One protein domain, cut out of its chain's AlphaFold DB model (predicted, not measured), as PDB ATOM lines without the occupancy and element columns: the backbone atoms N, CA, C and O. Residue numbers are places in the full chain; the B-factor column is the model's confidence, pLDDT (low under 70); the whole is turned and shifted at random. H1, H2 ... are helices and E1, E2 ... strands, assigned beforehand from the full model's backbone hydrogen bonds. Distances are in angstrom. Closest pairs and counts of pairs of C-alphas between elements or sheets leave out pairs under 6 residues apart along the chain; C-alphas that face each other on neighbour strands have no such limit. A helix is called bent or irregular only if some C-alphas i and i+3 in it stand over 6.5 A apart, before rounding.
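What this domain is: This is residues 158 to 221 of the 221 residues of an uncharacterized protein of Deltaproteobacteria bacterium (UniProt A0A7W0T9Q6). What shape comes first? A small sheet of three strands, the hairpin E2 and E3 with E1 beside E3, has H3 packed on one face near the end of the hairpin away from its turn, and H4 packs on H3 beyond the sheet. H1 follows E1 at that same end, and H2 lies farther out, off the sheet. What makes it up, and how large is it? The printed part has 64 residues with four named helices and three named strands, in the order E1, H1, H2, H3, E2, E3, H4; the class is mixed, helices and strands, and the sheet, in the order E1, E3, E2, is mixed too. The whole is compact and rounded, with a radius of gyration of the C-alphas of 10.9 A and spans of 32 by 26 by 21 A.

How they stand to each other: How do the strands pair? E3, residues 199 to 203, is the inner strand, and E1, residues 158 to 162, and E2, residues 191 to 196, are the edge strands. E1 and E3 are parallel at 18 degrees, with N 160 and O 200 within hydrogen-bond range at 2.8 A. E3 and E2 form a hairpin, antiparallel at 159 degrees, with N 193 and O 201 within range at 2.9 A. Which helix is on the sheet, and which touches it? H3, residues 179 to 184, is on the sheet at a height of 8.9 A, only just over E3, on which 3 of its 6 C-alphas fall, and at 39 degrees to E3 on the local plane it runs slantwise to the strands. H4, residues 209 to 214, touches H3 at a steep tilt of 39 degrees, opposite ways; their closest C-alphas, of Gly 183 and Ala 212, are 4.1 A apart. Where are the other helices? H1, residues 164 to 167, is close to H4 but not clearly touching, the closest C-alphas, of Glu 165 and Val 211, being 6.3 A apart. H2, residues 172 to 175, is close to H3 but not clearly touching, the closest C-alphas, of Val 173 and Phe 179, being 6.9 A apart. How do the helix backbones run? In H3 and in H4, 0 of 2 O i to N i+4 pairs but 3 of 3 O i to N i+3 pairs are within hydrogen-bond range, and H1 and H2 are too short for an O i to N i+4 pair.

Where its parts are: Where do the strands lie? E1 begins at C-alpha 158, (258.239, 234.636, 141.981), and is 12.7 A long; E2 is 15.4 A and E3 13.3 A. Where are the helices? H1 is 5.4 A long, H3 10.3 A and H4 10.1 A, ending at C-alpha 214, (252.949, 225.012, 165.054). H2 is only just irregular, with C-alphas 172 and 175 6.9 A apart.

The domain as a whole: How far does it reach? The two C-alphas farthest apart, of Pro 197 and Ser 210, are 31.7 A apart. Are there cuts or long links? The printed part has no cut and no long link; H3 to E2 is short and the others are tight. Where is confidence low? Mean pLDDT of the printed part is 89.3, and residues 217 and 219 to 221 are under 70.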
ATOM      1  N   GLU A 158     259.276 235.435 141.334       94.69
ATOM      2  CA  GLU A 158     258.239 234.636 141.981       94.69
ATOM      3  C   GLU A 158     258.110 235.028 143.456       94.69
ATOM      4  O   GLU A 158     259.109 235.122 144.176       94.69
ATOM      5  N   LEU A 159     256.867 235.236 143.900       93.19
ATOM      6  CA  LEU A 159     256.522 235.573 145.278       93.19
ATOM      7  C   LEU A 159     255.447 234.610 145.807       93.19
ATOM      8  O   LEU A 159     254.260 234.775 145.518       93.19
ATOM      9  N   ASP A 160     255.851 233.657 146.640       93.19
ATOM     10  CA  ASP A 160     254.952 232.757 147.361       93.19
ATOM     11  C   ASP A 160     254.366 233.473 148.584       93.19
ATOM     12  O   ASP A 160     255.038 233.676 149.600       93.19
ATOM     13  N   LEU A 161     253.096 233.872 148.505       92.06
ATOM     14  CA  LEU A 161     252.408 234.555 149.603       92.06
ATOM     15  C   LEU A 161     251.814 233.552 150.594       92.06
ATOM     16  O   LEU A 161     250.808 232.892 150.325       92.06
ATOM     17  N   VAL A 162     252.392 233.494 151.789       92.25
ATOM     18  CA  VAL A 162     251.957 232.607 152.865       92.25
ATOM     19  C   VAL A 162     251.090 233.374 153.860       92.25
ATOM     20  O   VAL A 162     251.560 234.276 154.554       92.25
ATOM     21  N   VAL A 163     249.820 232.977 153.968       92.00
ATOM     22  CA  VAL A 163     248.920 233.405 155.052       92.00
ATOM     23  C   VAL A 163     249.063 232.418 156.216       92.00
ATOM     24  O   VAL A 163     248.602 231.276 156.082       92.00
ATOM     25  N   PRO A 164     249.670 232.818 157.351       93.69
ATOM     26  CA  PRO A 164     250.048 231.892 158.421       93.69
ATOM     27  C   PRO A 164     248.885 231.027 158.931       93.69
ATOM     28  O   PRO A 164     249.027 229.817 159.092       93.69
ATOM     29  N   GLU A 165     247.698 231.610 159.115       90.94
ATOM     30  CA  GLU A 165     246.513 230.926 159.656       90.94
ATOM     31  C   GLU A 165     245.936 229.873 158.707       90.94
ATOM     32  O   GLU A 165     245.201 228.979 159.139       90.94
ATOM     33  N   ILE A 166     246.217 230.001 157.410       88.69
ATOM     34  CA  ILE A 166     245.756 229.067 156.381       88.69
ATOM     35  C   ILE A 166     246.706 227.879 156.303       88.69
ATOM     36  O   ILE A 166     246.240 226.743 156.293       88.69
ATOM     37  N   VAL A 167     248.017 228.127 156.311       90.19
ATOM     38  CA  VAL A 167     249.029 227.073 156.137       90.19
ATOM     39  C   VAL A 167     249.341 226.300 157.418       90.19
ATOM     40  O   VAL A 167     249.675 225.122 157.351       90.19
ATOM     41  N   ALA A 168     249.192 226.915 158.595       91.75
ATOM     42  CA  ALA A 168     249.481 226.288 159.887       91.75
ATOM     43  C   ALA A 168     248.811 224.907 160.105       91.75
ATOM     44  O   ALA A 168     249.484 223.983 160.581       91.75
ATOM     45  N   PRO A 169     247.520 224.703 159.764       90.12
ATOM     46  CA  PRO A 169     246.884 223.388 159.882       90.12
ATOM     47  C   PRO A 169     247.195 222.427 158.722       90.12
ATOM     48  O   PRO A 169     246.879 221.243 158.829       90.12
ATOM     49  N   MET A 170     247.788 222.887 157.617       88.56
ATOM     50  CA  MET A 170     247.969 222.074 156.412       88.56
ATOM     51  C   MET A 170     249.131 221.093 156.580       88.56
ATOM     52  O   MET A 170     250.291 221.483 156.670       88.56
ATOM     53  N   ALA A 171     248.838 219.792 156.593       87.94
ATOM     54  CA  ALA A 171     249.870 218.762 156.721       87.94
ATOM     55  C   ALA A 171     250.843 218.745 155.528       87.94
ATOM     56  O   ALA A 171     252.032 218.492 155.714       87.94
ATOM     57  N   MET A 172     250.345 219.048 154.324       83.81
ATOM     58  CA  MET A 172     251.116 218.962 153.079       83.81
ATOM     59  C   MET A 172     252.307 219.925 153.028       83.81
ATOM     60  O   MET A 172     253.355 219.556 152.516       83.81
ATOM     61  N   VAL A 173     252.187 221.111 153.631       87.50
ATOM     62  CA  VAL A 173     253.240 222.141 153.596       87.50
ATOM     63  C   VAL A 173     254.241 222.022 154.746       87.50
ATOM     64  O   VAL A 173     255.209 222.768 154.802       87.50
ATOM     65  N   ARG A 174     254.060 221.070 155.674       90.19
ATOM     66  CA  ARG A 174     254.966 220.893 156.829       90.19
ATOM     67  C   ARG A 174     256.381 220.474 156.450       90.19
ATOM     68  O   ARG A 174     257.282 220.576 157.276       90.19
ATOM     69  N   ARG A 175     256.543 219.931 155.243       88.56
ATOM     70  CA  ARG A 175     257.833 219.505 154.695       88.56
ATOM     71  C   ARG A 175     258.529 220.606 153.903       88.56
ATOM     72  O   ARG A 175     259.647 220.380 153.464       88.56
ATOM     73  N   GLU A 176     257.885 221.755 153.712       90.00
ATOM     74  CA  GLU A 176     258.524 222.870 153.030       90.00
ATOM     75  C   GLU A 176     259.626 223.480 153.892       90.00
ATOM     76  O   GLU A 176     259.467 223.648 155.103       90.00
ATOM     77  N   ASP A 177     260.729 223.865 153.253       91.38
ATOM     78  CA  ASP A 177     261.923 224.371 153.940       91.38
ATOM     79  C   ASP A 177     261.650 225.685 154.690       91.38
ATOM     80  O   ASP A 177     262.266 225.970 155.717       91.38
ATOM     81  N   TRP A 178     260.673 226.467 154.218       92.88
ATOM     82  CA  TRP A 178     260.221 227.692 154.875       92.88
ATOM     83  C   TRP A 178     259.285 227.434 156.065       92.88
ATOM     84  O   TRP A 178     259.126 228.322 156.902       92.88
ATOM     85  N   PHE A 179     258.659 226.255 156.183       94.31
ATOM     86  CA  PHE A 179     257.623 225.991 157.194       94.31
ATOM     87  C   PHE A 179     258.075 226.276 158.636       94.31
ATOM     88  O   PHE A 179     257.313 226.897 159.387       94.31
ATOM     89  N   PRO A 180     259.305 225.920 159.057       94.31
ATOM     90  CA  PRO A 180     259.787 226.253 160.394       94.31
ATOM     91  C   PRO A 180     259.784 227.754 160.733       94.31
ATOM     92  O   PRO A 180     259.708 228.119 161.908       94.31
ATOM     93  N   LEU A 181     259.823 228.640 159.730       94.81
ATOM     94  CA  LEU A 181     259.768 230.093 159.928       94.81
ATOM     95  C   LEU A 181     258.426 230.557 160.509       94.81
ATOM     96  O   LEU A 181     258.384 231.617 161.136       94.81
ATOM     97  N   LEU A 182     257.357 229.754 160.398       94.38
ATOM     98  CA  LEU A 182     256.089 230.026 161.082       94.38
ATOM     99  C   LEU A 182     256.266 230.149 162.596       94.38
ATOM    100  O   LEU A 182     255.550 230.931 163.210       94.38
ATOM    101  N   GLY A 183     257.267 229.485 163.188       93.31
ATOM    102  CA  GLY A 183     257.600 229.602 164.613       93.31
ATOM    103  C   GLY A 183     258.031 231.008 165.042       93.31
ATOM    104  O   GLY A 183     258.182 231.283 166.230       93.31
ATOM    105  N   ARG A 184     258.243 231.910 164.079       91.81
ATOM    106  CA  ARG A 184     258.589 233.316 164.300       91.81
ATOM    107  C   ARG A 184     257.506 234.280 163.822       91.81
ATOM    108  O   ARG A 184     257.718 235.484 163.940       91.81
ATOM    109  N   ALA A 185     256.403 233.791 163.258       93.50
ATOM    110  CA  ALA A 185     255.333 234.640 162.755       93.50
ATOM    111  C   ALA A 185     254.701 235.443 163.905       93.50
ATOM    112  O   ALA A 185     254.443 234.905 164.981       93.50
ATOM    113  N   SER A 186     254.469 236.736 163.686       93.00
ATOM    114  CA  SER A 186     253.819 237.624 164.654       93.00
ATOM    115  C   SER A 186     253.005 238.705 163.929       93.00
ATOM    116  O   SER A 186     253.210 238.899 162.726       93.00
ATOM    117  N   PRO A 187     252.119 239.431 164.636       92.62
ATOM    118  CA  PRO A 187     251.354 240.536 164.049       92.62
ATOM    119  C   PRO A 187     252.207 241.686 163.507       92.62
ATOM    120  O   PRO A 187     251.817 242.339 162.545       92.62
ATOM    121  N   ASP A 188     253.390 241.902 164.081       92.44
ATOM    122  CA  ASP A 188     254.218 243.077 163.776       92.44
ATOM    123  C   ASP A 188     255.301 242.844 162.716       92.44
ATOM    124  O   ASP A 188     256.170 243.696 162.526       92.44
ATOM    125  N   ARG A 189     255.324 241.681 162.050       91.81
ATOM    126  CA  ARG A 189     256.394 241.375 161.090       91.81
ATOM    127  C   ARG A 189     255.926 240.638 159.849       91.81
ATOM    128  O   ARG A 189     255.067 239.765 159.905       91.81
ATOM    129  N   VAL A 190     256.606 240.942 158.752       94.75
ATOM    130  CA  VAL A 190     256.659 240.128 157.536       94.75
ATOM    131  C   VAL A 190     257.965 239.339 157.583       94.75
ATOM    132  O   VAL A 190     259.005 239.901 157.936       94.75
ATOM    133  N   ILE A 191     257.938 238.053 157.234       95.81
ATOM    134  CA  ILE A 191     259.161 237.256 157.063       95.81
ATOM    135  C   ILE A 191     259.345 237.004 155.572       95.81
ATOM    136  O   ILE A 191     258.436 236.504 154.915       95.81
ATOM    137  N   VAL A 192     260.523 237.338 155.053       96.31
ATOM    138  CA  VAL A 192     260.908 237.073 153.667       96.31
ATOM    139  C   VAL A 192     262.027 236.042 153.675       96.31
ATOM    140  O   VAL A 192     263.035 236.229 154.357       96.31
ATOM    141  N   TRP A 193     261.848 234.959 152.929       95.62
ATOM    142  CA  TRP A 193     262.848 233.914 152.745       95.62
ATOM    143  C   TRP A 193     263.169 233.772 151.262       95.62
ATOM    144  O   TRP A 193     262.271 233.570 150.450       95.62
ATOM    145  N   ALA A 194     264.447 233.896 150.909       95.62
ATOM    146  CA  ALA A 194     264.906 233.633 149.553       95.62
ATOM    147  C   ALA A 194     265.018 232.116 149.360       95.62
ATOM    148  O   ALA A 194     265.883 231.481 149.963       95.62
ATOM    149  N   ARG A 195     264.141 231.553 148.526       92.12
ATOM    150  CA  ARG A 195     264.155 230.129 148.161       92.12
ATOM    151  C   ARG A 195     265.269 229.830 147.159       92.12
ATOM    152  O   ARG A 195     265.907 228.786 147.218       92.12
ATOM    153  N   GLY A 196     265.521 230.790 146.273       92.00
ATOM    154  CA  GLY A 196     266.574 230.770 145.267       92.00
ATOM    155  C   GLY A 196     266.625 232.100 144.507       92.00
ATOM    156  O   GLY A 196     265.856 233.018 144.812       92.00
ATOM    157  N   PRO A 197     267.533 232.248 143.528       92.44
ATOM    158  CA  PRO A 197     267.570 233.414 142.649       92.44
ATOM    159  C   PRO A 197     266.194 233.776 142.063       92.44
ATOM    160  O   PRO A 197     265.615 233.021 141.294       92.44
ATOM    161  N   GLY A 198     265.669 234.953 142.413       93.19
ATOM    162  CA  GLY A 198     264.390 235.435 141.876       93.19
ATOM    163  C   GLY A 198     263.137 234.747 142.436       93.19
ATOM    164  O   GLY A 198     262.058 234.986 141.905       93.19
ATOM    165  N   SER A 199     263.246 233.948 143.504       94.94
ATOM    166  CA  SER A 199     262.104 233.281 144.145       94.94
ATOM    167  C   SER A 199     262.105 233.494 145.654       94.94
ATOM    168  O   SER A 199     263.092 233.200 146.345       94.94
ATOM    169  N   TYR A 200     260.996 234.020 146.171       95.56
ATOM    170  CA  TYR A 200     260.852 234.391 147.573       95.56
ATOM    171  C   TYR A 200     259.552 233.867 148.162       95.56
ATOM    172  O   TYR A 200     258.483 234.040 147.588       95.56
ATOM    173  N   VAL A 201     259.640 233.344 149.381       95.00
ATOM    174  CA  VAL A 201     258.477 233.075 150.227       95.00
ATOM    175  C   VAL A 201     258.272 234.262 151.158       95.00
ATOM    176  O   VAL A 201     259.174 234.641 151.910       95.00
ATOM    177  N   ILE A 202     257.079 234.849 151.116       95.19
ATOM    178  CA  ILE A 202     256.666 235.970 151.959       95.19
ATOM    179  C   ILE A 202     255.598 235.473 152.929       95.19
ATOM    180  O   ILE A 202     254.429 235.313 152.577       95.19
ATOM    181  N   ILE A 203     255.993 235.273 154.182       95.19
ATOM    182  CA  ILE A 203     255.069 234.975 155.275       95.19
ATOM    183  C   ILE A 203     254.500 236.299 155.771       95.19
ATOM    184  O   ILE A 203     255.205 237.126 156.361       95.19
ATOM    185  N   LEU A 204     253.213 236.496 155.493       94.75
ATOM    186  CA  LEU A 204     252.472 237.690 155.878       94.75
ATOM    187  C   LEU A 204     252.310 237.770 157.405       94.75
ATOM    188  O   LEU A 204     252.380 236.741 158.082       94.75
ATOM    189  N   PRO A 205     252.035 238.965 157.961       94.25
ATOM    190  CA  PRO A 205     251.817 239.117 159.390       94.25
ATOM    191  C   PRO A 205     250.697 238.206 159.886       94.25
ATOM    192  O   PRO A 205     249.586 238.210 159.330       94.25
ATOM    193  N   ALA A 206     251.016 237.436 160.928       93.25
ATOM    194  CA  ALA A 206     250.069 236.555 161.594       93.25
ATOM    195  C   ALA A 206     249.118 237.394 162.444       93.25
ATOM    196  O   ALA A 206     249.543 238.206 163.255       93.25
ATOM    197  N   ARG A 207     247.820 237.186 162.288       89.94
ATOM    198  CA  ARG A 207     246.767 237.799 163.105       89.94
ATOM    199  C   ARG A 207     246.475 236.998 164.371       89.94
ATOM    200  O   ARG A 207     245.749 237.481 165.234       89.94
ATOM    201  N   ASP A 208     247.019 235.787 164.471       88.06
ATOM    202  CA  ASP A 208     246.878 234.898 165.620       88.06
ATOM    203  C   ASP A 208     248.252 234.362 166.061       88.06
ATOM    204  O   ASP A 208     248.921 233.628 165.330       88.06
ATOM    205  N   GLU A 209     248.668 234.703 167.283       85.56
ATOM    206  CA  GLU A 209     249.942 234.258 167.864       85.56
ATOM    207  C   GLU A 209     250.028 232.736 168.052       85.56
ATOM    208  O   GLU A 209     251.122 232.179 168.179       85.56
ATOM    209  N   SER A 210     248.896 232.022 168.048       87.94
ATOM    210  CA  SER A 210     248.898 230.560 168.107       87.94
ATOM    211  C   SER A 210     249.576 229.920 166.895       87.94
ATOM    212  O   SER A 210     250.081 228.803 167.023       87.94
ATOM    213  N   VAL A 211     249.684 230.628 165.762       90.12
ATOM    214  CA  VAL A 211     250.407 230.131 164.584       90.12
ATOM    215  C   VAL A 211     251.879 229.877 164.903       90.12
ATOM    216  O   VAL A 211     252.414 228.852 164.490       90.12
ATOM    217  N   ALA A 212     252.516 230.706 165.732       89.12
ATOM    218  CA  ALA A 212     253.914 230.501 166.117       89.12
ATOM    219  C   ALA A 212     254.153 229.188 166.883       89.12
ATOM    220  O   ALA A 212     255.282 228.717 166.983       89.12
ATOM    221  N   LYS A 213     253.100 228.549 167.404       89.06
ATOM    222  CA  LYS A 213     253.207 227.297 168.165       89.06
ATOM    223  C   LYS A 213     253.263 226.054 167.274       89.06
ATOM    224  O   LYS A 213     253.565 224.975 167.778       89.06
ATOM    225  N   VAL A 214     252.977 226.172 165.972       88.06
ATOM    226  CA  VAL A 214     252.949 225.012 165.054       88.06
ATOM    227  C   VAL A 214     254.333 224.593 164.558       88.06
ATOM    228  O   VAL A 214     254.476 223.508 163.994       88.06
ATOM    229  N   ALA A 215     255.348 225.424 164.791       84.44
ATOM    230  CA  ALA A 215     256.736 225.171 164.433       84.44
ATOM    231  C   ALA A 215     257.668 225.623 165.564       84.44
ATOM    232  O   ALA A 215     257.407 226.610 166.248       84.44
ATOM    233  N   LYS A 216     258.779 224.905 165.767       75.25
ATOM    234  CA  LYS A 216     259.812 225.352 166.710       75.25
ATOM    235  C   LYS A 216     260.543 226.565 166.114       75.25
ATOM    236  O   LYS A 216     260.936 226.486 164.951       75.25
ATOM    237  N   PRO A 217     260.770 227.646 166.880       68.44
ATOM    238  CA  PRO A 217     261.544 228.781 166.394       68.44
ATOM    239  C   PRO A 217     262.960 228.344 165.999       68.44
ATOM    240  O   PRO A 217     263.653 227.707 166.793       68.44
ATOM    241  N   ILE A 218     263.397 228.701 164.791       74.38
ATOM    242  CA  ILE A 218     264.799 228.566 164.376       74.38
ATOM    243  C   ILE A 218     265.570 229.816 164.833       74.38
ATOM    244  O   ILE A 218     265.051 230.934 164.754       74.38
ATOM    245  N   ALA A 219     266.801 229.632 165.320       64.38
ATOM    246  CA  ALA A 219     267.723 230.729 165.614       64.38
ATOM    247  C   ALA A 219     268.105 231.491 164.328       64.38
ATOM    248  O   ALA A 219     268.244 230.891 163.265       64.38
ATOM    249  N   LEU A 220     268.271 232.813 164.420       58.34
ATOM    250  CA  LEU A 220     268.868 233.593 163.333       58.34
ATOM    251  C   LEU A 220     270.335 233.163 163.177       58.34
ATOM    252  O   LEU A 220     271.065 233.183 164.170       58.34
ATOM    253  N   MET A 221     270.731 232.771 161.965       48.03
ATOM    254  CA  MET A 221     272.135 232.833 161.549       48.03
ATOM    255  C   MET A 221     272.465 234.259 161.122       48.03
ATOM    256  O   MET A 221     271.569 234.899 160.522       48.03
TER     257      MET A 221